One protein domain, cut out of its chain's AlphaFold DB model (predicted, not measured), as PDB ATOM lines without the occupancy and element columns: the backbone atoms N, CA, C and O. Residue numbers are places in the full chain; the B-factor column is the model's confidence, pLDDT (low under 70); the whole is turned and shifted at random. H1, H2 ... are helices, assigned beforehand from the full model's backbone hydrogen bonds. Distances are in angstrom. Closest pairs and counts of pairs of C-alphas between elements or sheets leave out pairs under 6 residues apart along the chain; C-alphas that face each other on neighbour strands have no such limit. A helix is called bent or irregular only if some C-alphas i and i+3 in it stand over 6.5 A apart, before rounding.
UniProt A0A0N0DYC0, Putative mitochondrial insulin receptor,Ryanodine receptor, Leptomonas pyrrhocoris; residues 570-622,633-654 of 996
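Overview. This is residues 570 to 622 and 633 to 654 of the 996 residues of the protein "Putative mitochondrial insulin receptor,Ryanodine receptor" of Leptomonas pyrrhocoris (UniProt A0A0N0DYC0). One long straight helix, H2, runs along most of a thin rod, with the short helix H1 folded back beside its first part as a lopsided hairpin and H3 slanting near its last residue at the other end. H1 and H3 lie on the same side of H2, with residues 598 to 607 of H2 standing free between them, while the first part of H3 reaches out past the end of H2 and adds to the rod's length. The printed part has 75 residues with three named helices, in the order H1, H2, H3, and no named strand; its class is all helix. The whole is extended, with a radius of gyration of the C-alphas of 20.3 A and spans of 67 by 24 by 16 A.

Along the chain. H1 takes residues 570 to 577 and starts at C-alpha 570, at (-8.042, -23.360, -8.683); it measures 10.2 A from first to last C-alpha. H2 takes residues 583 to 615, 46.5 A from C-alpha 583 at (12.825, -22.932, -15.157) to C-alpha 615 at (-33.530, -20.090, -12.789). H3 takes residues 633 to 652, is 26.7 A long and ends at C-alpha 652, at (-31.432, -23.431, -3.952). H3 has a kink of 29 degrees near residue 645 and is irregular, but only just: C-alphas 646 and 649 are 6.54 A apart.

Arrangement. H1 and H2 form a helical hairpin, running opposite ways at a shallow tilt of 28 degrees. They touch, with the C-alphas of Leu 574 and Lys 593 the closest at 7.1 A, and H2 does so with residues 590 to 594 alone. H2 and H3 are close but not clearly touching; their closest C-alphas, those of Thr 615 and Val 649, are 6.6 A apart. These two run opposite ways at a steep tilt of 42 degrees, and their centres are 31.2 A apart. H1 and H3 are apart. Every O i to N i+4 pair is within hydrogen-bond range in H1, against 28 of 29 in H2 and 13 of 16 in H3.

Size, cuts and confidence. The two C-alphas farthest apart, those of Ser 582 and Pro 633, are 66.8 A from each other. The link from H1 to H2 is tight, with 5 residues. The link from H2 to H3 runs across the cut: residues 623 to 632 are not printed, and C-alphas 622 and 633 are 18.1 A apart. Mean pLDDT of the printed part is 76.7; residues 618 to 622, 633 to 635, 638 and 652 to 654 are under 70.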
ATOM      1  N   ARG A 570      -8.483 -22.914  -7.350       80.12
ATOM      2  CA  ARG A 570      -8.042 -23.360  -8.683       80.12
ATOM      3  C   ARG A 570      -6.718 -22.734  -9.104       80.12
ATOM      4  O   ARG A 570      -5.928 -23.387  -9.781       80.12
ATOM      5  N   LYS A 571      -6.465 -21.479  -8.718       84.06
ATOM      6  CA  LYS A 571      -5.161 -20.833  -8.948       84.06
ATOM      7  C   LYS A 571      -4.071 -21.553  -8.170       84.06
ATOM      8  O   LYS A 571      -3.024 -21.852  -8.736       84.06
ATOM      9  N   ASP A 572      -4.341 -21.864  -6.908       85.00
ATOM     10  CA  ASP A 572      -3.406 -22.588  -6.060       85.00
ATOM     11  C   ASP A 572      -3.169 -23.994  -6.632       85.00
ATOM     12  O   ASP A 572      -2.023 -24.371  -6.849       85.00
ATOM     13  N   GLU A 573      -4.222 -24.738  -6.985       85.69
ATOM     14  CA  GLU A 573      -4.110 -26.058  -7.622       85.69
ATOM     15  C   GLU A 573      -3.257 -26.016  -8.900       85.69
ATOM     16  O   GLU A 573      -2.351 -26.837  -9.060       85.69
ATOM     17  N   LEU A 574      -3.467 -25.015  -9.764       87.06
ATOM     18  CA  LEU A 574      -2.631 -24.798 -10.943       87.06
ATOM     19  C   LEU A 574      -1.163 -24.604 -10.537       87.06
ATOM     20  O   LEU A 574      -0.305 -25.341 -11.015       87.06
ATOM     21  N   LEU A 575      -0.869 -23.683  -9.616       86.44
ATOM     22  CA  LEU A 575       0.497 -23.387  -9.161       86.44
ATOM     23  C   LEU A 575       1.195 -24.589  -8.507       86.44
ATOM     24  O   LEU A 575       2.408 -24.759  -8.675       86.44
ATOM     25  N   TRP A 576       0.453 -25.415  -7.768       86.62
ATOM     26  CA  TRP A 576       0.953 -26.625  -7.109       86.62
ATOM     27  C   TRP A 576       1.171 -27.791  -8.077       86.62
ATOM     28  O   TRP A 576       2.043 -28.637  -7.847       86.62
ATOM     29  N   SER A 577       0.385 -27.832  -9.155       87.62
ATOM     30  CA  SER A 577       0.441 -28.892 -10.159       87.62
ATOM     31  C   SER A 577       1.604 -28.748 -11.140       87.62
ATOM     32  O   SER A 577       1.984 -29.753 -11.736       87.62
ATOM     33  N   VAL A 578       2.149 -27.543 -11.344       89.12
ATOM     34  CA  VAL A 578       3.218 -27.273 -12.327       89.12
ATOM     35  C   VAL A 578       4.495 -28.053 -12.008       89.12
ATOM     36  O   VAL A 578       4.926 -28.107 -10.854       89.12
ATOM     37  N   ASP A 579       5.115 -28.619 -13.045       87.31
ATOM     38  CA  ASP A 579       6.434 -29.244 -12.966       87.31
ATOM     39  C   ASP A 579       7.529 -28.194 -12.706       87.31
ATOM     40  O   ASP A 579       7.682 -27.231 -13.453       87.31
ATOM     41  N   ARG A 580       8.299 -28.376 -11.629       85.69
ATOM     42  CA  ARG A 580       9.336 -27.435 -11.167       85.69
ATOM     43  C   ARG A 580      10.761 -27.957 -11.363       85.69
ATOM     44  O   ARG A 580      11.692 -27.350 -10.847       85.69
ATOM     45  N   THR A 581      10.948 -29.021 -12.147       86.50
ATOM     46  CA  THR A 581      12.269 -29.605 -12.457       86.50
ATOM     47  C   THR A 581      13.277 -28.605 -13.035       86.50
ATOM     48  O   THR A 581      14.463 -28.656 -12.718       86.50
ATOM     49  N   SER A 582      12.831 -27.682 -13.891       87.50
ATOM     50  CA  SER A 582      13.666 -26.622 -14.464       87.50
ATOM     51  C   SER A 582      12.852 -25.352 -14.703       87.50
ATOM     52  O   SER A 582      11.630 -25.390 -14.819       87.50
ATOM     53  N   ARG A 583      13.518 -24.202 -14.859       82.00
ATOM     54  CA  ARG A 583      12.825 -22.932 -15.157       82.00
ATOM     55  C   ARG A 583      12.079 -22.955 -16.496       82.00
ATOM     56  O   ARG A 583      10.975 -22.426 -16.587       82.00
ATOM     57  N   ALA A 584      12.666 -23.572 -17.522       82.19
ATOM     58  CA  ALA A 584      12.051 -23.658 -18.845       82.19
ATOM     59  C   ALA A 584      10.835 -24.598 -18.840       82.19
ATOM     60  O   ALA A 584       9.790 -24.245 -19.386       82.19
ATOM     61  N   THR A 585      10.945 -25.754 -18.173       86.44
ATOM     62  CA  THR A 585       9.825 -26.698 -18.016       86.44
ATOM     63  C   THR A 585       8.716 -26.109 -17.148       86.44
ATOM     64  O   THR A 585       7.558 -26.219 -17.527       86.44
ATOM     65  N   LYS A 586       9.054 -25.372 -16.082       86.31
ATOM     66  CA  LYS A 586       8.100 -24.659 -15.218       86.31
ATOM     67  C   LYS A 586       7.216 -23.686 -15.987       86.31
ATOM     68  O   LYS A 586       5.996 -23.732 -15.848       86.31
ATOM     69  N   LEU A 587       7.801 -22.833 -16.831       85.25
ATOM     70  CA  LEU A 587       7.015 -21.891 -17.630       85.25
ATOM     71  C   LEU A 587       6.220 -22.599 -18.737       85.25
ATOM     72  O   LEU A 587       5.052 -22.281 -18.948       85.25
ATOM     73  N   ALA A 588       6.825 -23.570 -19.427       85.19
ATOM     74  CA  ALA A 588       6.156 -24.307 -20.498       85.19
ATOM     75  C   ALA A 588       4.964 -25.136 -19.984       85.19
ATOM     76  O   ALA A 588       3.896 -25.127 -20.595       85.19
ATOM     77  N   ASP A 589       5.124 -25.818 -18.849       87.06
ATOM     78  CA  ASP A 589       4.067 -26.608 -18.216       87.06
ATOM     79  C   ASP A 589       2.980 -25.712 -17.608       87.06
ATOM     80  O   ASP A 589       1.793 -26.015 -17.732       87.06
ATOM     81  N   PHE A 590       3.350 -24.552 -17.050       87.44
ATOM     82  CA  PHE A 590       2.384 -23.537 -16.629       87.44
ATOM     83  C   PHE A 590       1.515 -23.050 -17.785       87.44
ATOM     84  O   PHE A 590       0.295 -23.085 -17.661       87.44
ATOM     85  N   LEU A 591       2.119 -22.650 -18.909       84.88
ATOM     86  CA  LEU A 591       1.376 -22.208 -20.095       84.88
ATOM     87  C   LEU A 591       0.490 -23.327 -20.654       84.88
ATOM     88  O   LEU A 591      -0.633 -23.092 -21.099       84.88
ATOM     89  N   HIS A 592       0.974 -24.568 -20.601       81.38
ATOM     90  CA  HIS A 592       0.193 -25.711 -21.041       81.38
ATOM     91  C   HIS A 592      -1.051 -25.941 -20.177       81.38
ATOM     92  O   HIS A 592      -2.140 -26.148 -20.720       81.38
ATOM     93  N   LYS A 593      -0.890 -25.921 -18.851       84.38
ATOM     94  CA  LYS A 593      -1.972 -26.146 -17.887       84.38
ATOM     95  C   LYS A 593      -2.899 -24.940 -17.764       84.38
ATOM     96  O   LYS A 593      -4.093 -25.117 -17.549       84.38
ATOM     97  N   SER A 594      -2.402 -23.716 -17.953       85.62
ATOM     98  CA  SER A 594      -3.241 -22.515 -17.932       85.62
ATOM     99  C   SER A 594      -4.275 -22.527 -19.054       85.62
ATOM    100  O   SER A 594      -5.404 -22.118 -18.831       85.62
ATOM    101  N   ASP A 595      -3.923 -23.042 -20.230       82.94
ATOM    102  CA  ASP A 595      -4.838 -23.188 -21.370       82.94
ATOM    103  C   ASP A 595      -5.963 -24.206 -21.083       82.94
ATOM    104  O   ASP A 595      -7.131 -23.965 -21.383       82.94
ATOM    105  N   GLU A 596      -5.664 -25.291 -20.357       81.25
ATOM    106  CA  GLU A 596      -6.701 -26.205 -19.847       81.25
ATOM    107  C   GLU A 596      -7.637 -25.512 -18.845       81.25
ATOM    108  O   GLU A 596      -8.852 -25.721 -18.872       81.25
ATOM    109  N   VAL A 597      -7.083 -24.657 -17.979       84.25
ATOM    110  CA  VAL A 597      -7.864 -23.861 -17.025       84.25
ATOM    111  C   VAL A 597      -8.723 -22.820 -17.743       84.25
ATOM    112  O   VAL A 597      -9.880 -22.660 -17.363       84.25
ATOM    113  N   ILE A 598      -8.210 -22.151 -18.779       84.12
ATOM    114  CA  ILE A 598      -8.967 -21.191 -19.599       84.12
ATOM    115  C   ILE A 598     -10.176 -21.895 -20.216       84.12
ATOM    116  O   ILE A 598     -11.312 -21.490 -19.959       84.12
ATOM    117  N   PHE A 599      -9.955 -23.021 -20.902       81.56
ATOM    118  CA  PHE A 599     -11.035 -23.813 -21.486       81.56
ATOM    119  C   PHE A 599     -12.056 -24.262 -20.425       81.56
ATOM    120  O   PHE A 599     -13.271 -24.188 -20.627       81.56
ATOM    121  N   ALA A 600     -11.590 -24.691 -19.248       79.62
ATOM    122  CA  ALA A 600     -12.471 -25.077 -18.154       79.62
ATOM    123  C   ALA A 600     -13.283 -23.894 -17.598       79.62
ATOM    124  O   ALA A 600     -14.462 -24.060 -17.273       79.62
ATOM    125  N   VAL A 601     -12.688 -22.709 -17.459       82.12
ATOM    126  CA  VAL A 601     -13.365 -21.493 -16.982       82.12
ATOM    127  C   VAL A 601     -14.462 -21.075 -17.958       82.12
ATOM    128  O   VAL A 601     -15.585 -20.838 -17.516       82.12
ATOM    129  N   GLU A 602     -14.194 -21.095 -19.264       80.50
ATOM    130  CA  GLU A 602     -15.189 -20.806 -20.304       80.50
ATOM    131  C   GLU A 602     -16.409 -21.725 -20.229       80.50
ATOM    132  O   GLU A 602     -17.555 -21.269 -20.252       80.50
ATOM    133  N   ARG A 603     -16.192 -23.038 -20.074       78.69
ATOM    134  CA  ARG A 603     -17.300 -24.002 -19.983       78.69
ATOM    135  C   ARG A 603     -18.087 -23.867 -18.685       78.69
ATOM    136  O   ARG A 603     -19.315 -23.962 -18.709       78.69
ATOM    137  N   ASN A 604     -17.403 -23.622 -17.567       76.38
ATOM    138  CA  ASN A 604     -18.062 -23.372 -16.285       76.38
ATOM    139  C   ASN A 604     -18.893 -22.085 -16.327       76.38
ATOM    140  O   ASN A 604     -20.021 -22.074 -15.838       76.38
ATOM    141  N   HIS A 605     -18.377 -21.029 -16.955       77.88
ATOM    142  CA  HIS A 605     -19.103 -19.776 -17.155       77.88
ATOM    143  C   HIS A 605     -20.335 -19.977 -18.045       77.88
ATOM    144  O   HIS A 605     -21.439 -19.619 -17.642       77.88
ATOM    145  N   GLY A 606     -20.203 -20.676 -19.176       74.81
ATOM    146  CA  GLY A 606     -21.346 -21.008 -20.033       74.81
ATOM    147  C   GLY A 606     -22.408 -21.863 -19.324       74.81
ATOM    148  O   GLY A 606     -23.611 -21.663 -19.508       74.81
ATOM    149  N   PHE A 607     -21.998 -22.801 -18.465       74.38
ATOM    150  CA  PHE A 607     -22.917 -23.560 -17.615       74.38
ATOM    151  C   PHE A 607     -23.626 -22.672 -16.588       74.38
ATOM    152  O   PHE A 607     -24.852 -22.737 -16.480       74.38
ATOM    153  N   ARG A 608     -22.885 -21.792 -15.905       75.38
ATOM    154  CA  ARG A 608     -23.435 -20.791 -14.982       75.38
ATOM    155  C   ARG A 608     -24.469 -19.914 -15.682       75.38
ATOM    156  O   ARG A 608     -25.576 -19.782 -15.171       75.38
ATOM    157  N   ASN A 609     -24.168 -19.395 -16.873       73.81
ATOM    158  CA  ASN A 609     -25.098 -18.564 -17.639       73.81
ATOM    159  C   ASN A 609     -26.369 -19.333 -18.029       73.81
ATOM    160  O   ASN A 609     -27.463 -18.776 -17.943       73.81
ATOM    161  N   ARG A 610     -26.270 -20.627 -18.374       75.31
ATOM    162  CA  ARG A 610     -27.454 -21.476 -18.611       75.31
ATOM    163  C   ARG A 610     -28.301 -21.665 -17.356       75.31
ATOM    164  O   ARG A 610     -29.517 -21.511 -17.445       75.31
ATOM    165  N   ILE A 611     -27.690 -21.953 -16.202       72.81
ATOM    166  CA  ILE A 611     -28.426 -22.063 -14.930       72.81
ATOM    167  C   ILE A 611     -29.101 -20.737 -14.603       72.81
ATOM    168  O   ILE A 611     -30.289 -20.719 -14.300       72.81
ATOM    169  N   VAL A 612     -28.372 -19.624 -14.683       70.88
ATOM    170  CA  VAL A 612     -28.896 -18.288 -14.377       70.88
ATOM    171  C   VAL A 612     -30.071 -17.949 -15.290       70.88
ATOM    172  O   VAL A 612     -31.091 -17.477 -14.804       70.88
ATOM    173  N   ARG A 613     -29.978 -18.258 -16.588       72.81
ATOM    174  CA  ARG A 613     -31.060 -18.039 -17.558       72.81
ATOM    175  C   ARG A 613     -32.280 -18.928 -17.303       72.81
ATOM    176  O   ARG A 613     -33.399 -18.499 -17.554       72.81
ATOM    177  N   TRP A 614     -32.071 -20.153 -16.820       72.44
ATOM    178  CA  TRP A 614     -33.152 -21.085 -16.487       72.44
ATOM    179  C   TRP A 614     -33.829 -20.754 -15.151       72.44
ATOM    180  O   TRP A 614     -35.035 -20.933 -15.011       72.44
ATOM    181  N   THR A 615     -33.060 -20.272 -14.170       72.94
ATOM    182  CA  THR A 615     -33.530 -20.090 -12.789       72.94
ATOM    183  C   THR A 615     -33.980 -18.668 -12.487       72.94
ATOM    184  O   THR A 615     -34.919 -18.506 -11.720       72.94
ATOM    185  N   ARG A 616     -33.355 -17.626 -13.054       72.12
ATOM    186  CA  ARG A 616     -33.704 -16.228 -12.755       72.12
ATOM    187  C   ARG A 616     -34.815 -15.697 -13.654       72.12
ATOM    188  O   ARG A 616     -34.852 -15.947 -14.855       72.12
ATOM    189  N   PHE A 617     -35.670 -14.849 -13.089       71.00
ATOM    190  CA  PHE A 617     -36.617 -14.054 -13.871       71.00
ATOM    191  C   PHE A 617     -35.916 -12.854 -14.517       71.00
ATOM    192  O   PHE A 617     -35.191 -12.130 -13.834       71.00
ATOM    193  N   ALA A 618     -36.180 -12.588 -15.801       59.88
ATOM    194  CA  ALA A 618     -35.665 -11.407 -16.495       59.88
ATOM    195  C   ALA A 618     -36.187 -10.110 -15.841       59.88
ATOM    196  O   ALA A 618     -37.397  -9.861 -15.797       59.88
ATOM    197  N   ALA A 619     -35.269  -9.290 -15.330       55.47
ATOM    198  CA  ALA A 619     -35.535  -7.933 -14.864       55.47
ATOM    199  C   ALA A 619     -35.053  -6.963 -15.952       55.47
ATOM    200  O   ALA A 619     -33.883  -6.600 -15.990       55.47
ATOM    201  N   ALA A 620     -35.927  -6.613 -16.897       50.09
ATOM    202  CA  ALA A 620     -35.571  -5.708 -17.985       50.09
ATOM    203  C   ALA A 620     -35.292  -4.296 -17.436       50.09
ATOM    204  O   ALA A 620     -36.172  -3.670 -16.847       50.09
ATOM    205  N   TYR A 621     -34.067  -3.806 -17.637       43.22
ATOM    206  CA  TYR A 621     -33.632  -2.452 -17.271       43.22
ATOM    207  C   TYR A 621     -34.292  -1.369 -18.151       43.22
ATOM    208  O   TYR A 621     -34.598  -0.277 -17.681       43.22
ATOM    209  N   HIS A 622     -34.614  -1.695 -19.409       44.59
ATOM    210  CA  HIS A 622     -35.175  -0.744 -20.380       44.59
ATOM    211  C   HIS A 622     -36.574  -0.192 -20.055       44.59
ATOM    212  O   HIS A 622     -36.976   0.804 -20.654       44.59
ATOM    213  N   PRO A 633     -49.065  -2.511  -8.868       64.31
ATOM    214  CA  PRO A 633     -48.886  -3.952  -9.070       64.31
ATOM    215  C   PRO A 633     -47.575  -4.319  -9.788       64.31
ATOM    216  O   PRO A 633     -46.978  -5.345  -9.469       64.31
ATOM    217  N   ARG A 634     -47.058  -3.471 -10.692       64.00
ATOM    218  CA  ARG A 634     -45.759  -3.717 -11.351       64.00
ATOM    219  C   ARG A 634     -44.587  -3.580 -10.378       64.00
ATOM    220  O   ARG A 634     -43.624  -4.334 -10.490       64.00
ATOM    221  N   ARG A 635     -44.687  -2.681  -9.388       64.69
ATOM    222  CA  ARG A 635     -43.672  -2.542  -8.327       64.69
ATOM    223  C   ARG A 635     -43.611  -3.778  -7.432       64.69
ATOM    224  O   ARG A 635     -42.521  -4.284  -7.200       64.69
ATOM    225  N   VAL A 636     -44.757  -4.308  -6.995       72.00
ATOM    226  CA  VAL A 636     -44.809  -5.512  -6.138       72.00
ATOM    227  C   VAL A 636     -44.264  -6.743  -6.865       72.00
ATOM    228  O   VAL A 636     -43.436  -7.466  -6.315       72.00
ATOM    229  N   VAL A 637     -44.659  -6.954  -8.125       72.69
ATOM    230  CA  VAL A 637     -44.141  -8.064  -8.943       72.69
ATOM    231  C   VAL A 637     -42.631  -7.937  -9.157       72.69
ATOM    232  O   VAL A 637     -41.923  -8.940  -9.095       72.69
ATOM    233  N   ARG A 638     -42.112  -6.718  -9.361       68.44
ATOM    234  CA  ARG A 638     -40.667  -6.475  -9.454       68.44
ATOM    235  C   ARG A 638     -39.960  -6.801  -8.141       68.44
ATOM    236  O   ARG A 638     -38.985  -7.542  -8.176       68.44
ATOM    237  N   SER A 639     -40.467  -6.331  -7.002       73.25
ATOM    238  CA  SER A 639     -39.882  -6.631  -5.688       73.25
ATOM    239  C   SER A 639     -39.854  -8.131  -5.392       73.25
ATOM    240  O   SER A 639     -38.862  -8.624  -4.869       73.25
ATOM    241  N   LEU A 640     -40.892  -8.878  -5.781       76.44
ATOM    242  CA  LEU A 640     -40.920 -10.338  -5.646       76.44
ATOM    243  C   LEU A 640     -39.919 -11.035  -6.577       76.44
ATOM    244  O   LEU A 640     -39.239 -11.962  -6.144       76.44
ATOM    245  N   LYS A 641     -39.791 -10.586  -7.834       77.44
ATOM    246  CA  LYS A 641     -38.796 -11.120  -8.781       77.44
ATOM    247  C   LYS A 641     -37.364 -10.864  -8.312       77.44
ATOM    248  O   LYS A 641     -36.548 -11.777  -8.368       77.44
ATOM    249  N   VAL A 642     -37.077  -9.656  -7.825       74.12
ATOM    250  CA  VAL A 642     -35.770  -9.292  -7.252       74.12
ATOM    251  C   VAL A 642     -35.496 -10.127  -6.002       74.12
ATOM    252  O   VAL A 642     -34.467 -10.782  -5.929       74.12
ATOM    253  N   PHE A 643     -36.459 -10.233  -5.079       78.88
ATOM    254  CA  PHE A 643     -36.315 -11.070  -3.885       78.88
ATOM    255  C   PHE A 643     -36.053 -12.546  -4.222       78.88
ATOM    256  O   PHE A 643     -35.186 -13.176  -3.622       78.88
ATOM    257  N   TYR A 644     -36.764 -13.110  -5.200       80.00
ATOM    258  CA  TYR A 644     -36.521 -14.477  -5.655       80.00
ATOM    259  C   TYR A 644     -35.116 -14.632  -6.265       80.00
ATOM    260  O   TYR A 644     -34.374 -15.535  -5.874       80.00
ATOM    261  N   ASN A 645     -34.729 -13.729  -7.169       77.25
ATOM    262  CA  ASN A 645     -33.432 -13.760  -7.847       77.25
ATOM    263  C   ASN A 645     -32.239 -13.565  -6.889       77.25
ATOM    264  O   ASN A 645     -31.202 -14.200  -7.098       77.25
ATOM    265  N   ASP A 646     -32.392 -12.736  -5.851       73.00
ATOM    266  CA  ASP A 646     -31.314 -12.369  -4.923       73.00
ATOM    267  C   ASP A 646     -31.245 -13.286  -3.692       73.00
ATOM    268  O   ASP A 646     -30.154 -13.606  -3.222       73.00
ATOM    269  N   CYS A 647     -32.385 -13.758  -3.170       75.62
ATOM    270  CA  CYS A 647     -32.425 -14.545  -1.929       75.62
ATOM    271  C   CYS A 647     -32.670 -16.043  -2.142       75.62
ATOM    272  O   CYS A 647     -32.143 -16.853  -1.375       75.62
ATOM    273  N   VAL A 648     -33.491 -16.426  -3.128       76.12
ATOM    274  CA  VAL A 648     -33.952 -17.819  -3.298       76.12
ATOM    275  C   VAL A 648     -33.057 -18.582  -4.269       76.12
ATOM    276  O   VAL A 648     -32.544 -19.647  -3.921       76.12
ATOM    277  N   VAL A 649     -32.819 -18.027  -5.460       75.69
ATOM    278  CA  VAL A 649     -32.024 -18.677  -6.515       75.69
ATOM    279  C   VAL A 649     -30.606 -19.042  -6.049       75.69
ATOM    280  O   VAL A 649     -30.237 -20.204  -6.215       75.69
ATOM    281  N   PRO A 650     -29.822 -18.148  -5.405       70.81
ATOM    282  CA  PRO A 650     -28.442 -18.469  -5.030       70.81
ATOM    283  C   PRO A 650     -28.335 -19.570  -3.969       70.81
ATOM    284  O   PRO A 650     -27.311 -20.242  -3.891       70.81
ATOM    285  N   LYS A 651     -29.378 -19.754  -3.147       72.31
ATOM    286  CA  LYS A 651     -29.405 -20.762  -2.079       72.31
ATOM    287  C   LYS A 651     -29.870 -22.131  -2.567       72.31
ATOM    288  O   LYS A 651     -29.361 -23.138  -2.088       72.31
ATOM    289  N   LEU A 652     -30.844 -22.174  -3.476       67.81
ATOM    290  CA  LEU A 652     -31.432 -23.431  -3.952       67.81
ATOM    291  C   LEU A 652     -30.661 -24.029  -5.140       67.81
ATOM    292  O   LEU A 652     -30.574 -25.247  -5.270       67.81
ATOM    293  N   PHE A 653     -30.088 -23.174  -5.990       68.19
ATOM    294  CA  PHE A 653     -29.350 -23.567  -7.188       68.19
ATOM    295  C   PHE A 653     -27.946 -22.947  -7.171       68.19
ATOM    296  O   PHE A 653     -27.682 -21.993  -7.912       68.19
ATOM    297  N   PRO A 654     -27.037 -23.447  -6.312       67.81
ATOM    298  CA  PRO A 654     -25.651 -23.006  -6.345       67.81
ATOM    299  C   PRO A 654     -25.042 -23.333  -7.714       67.81
ATOM    300  O   PRO A 654     -25.202 -24.428  -8.245       67.81
TER     301      PRO A 654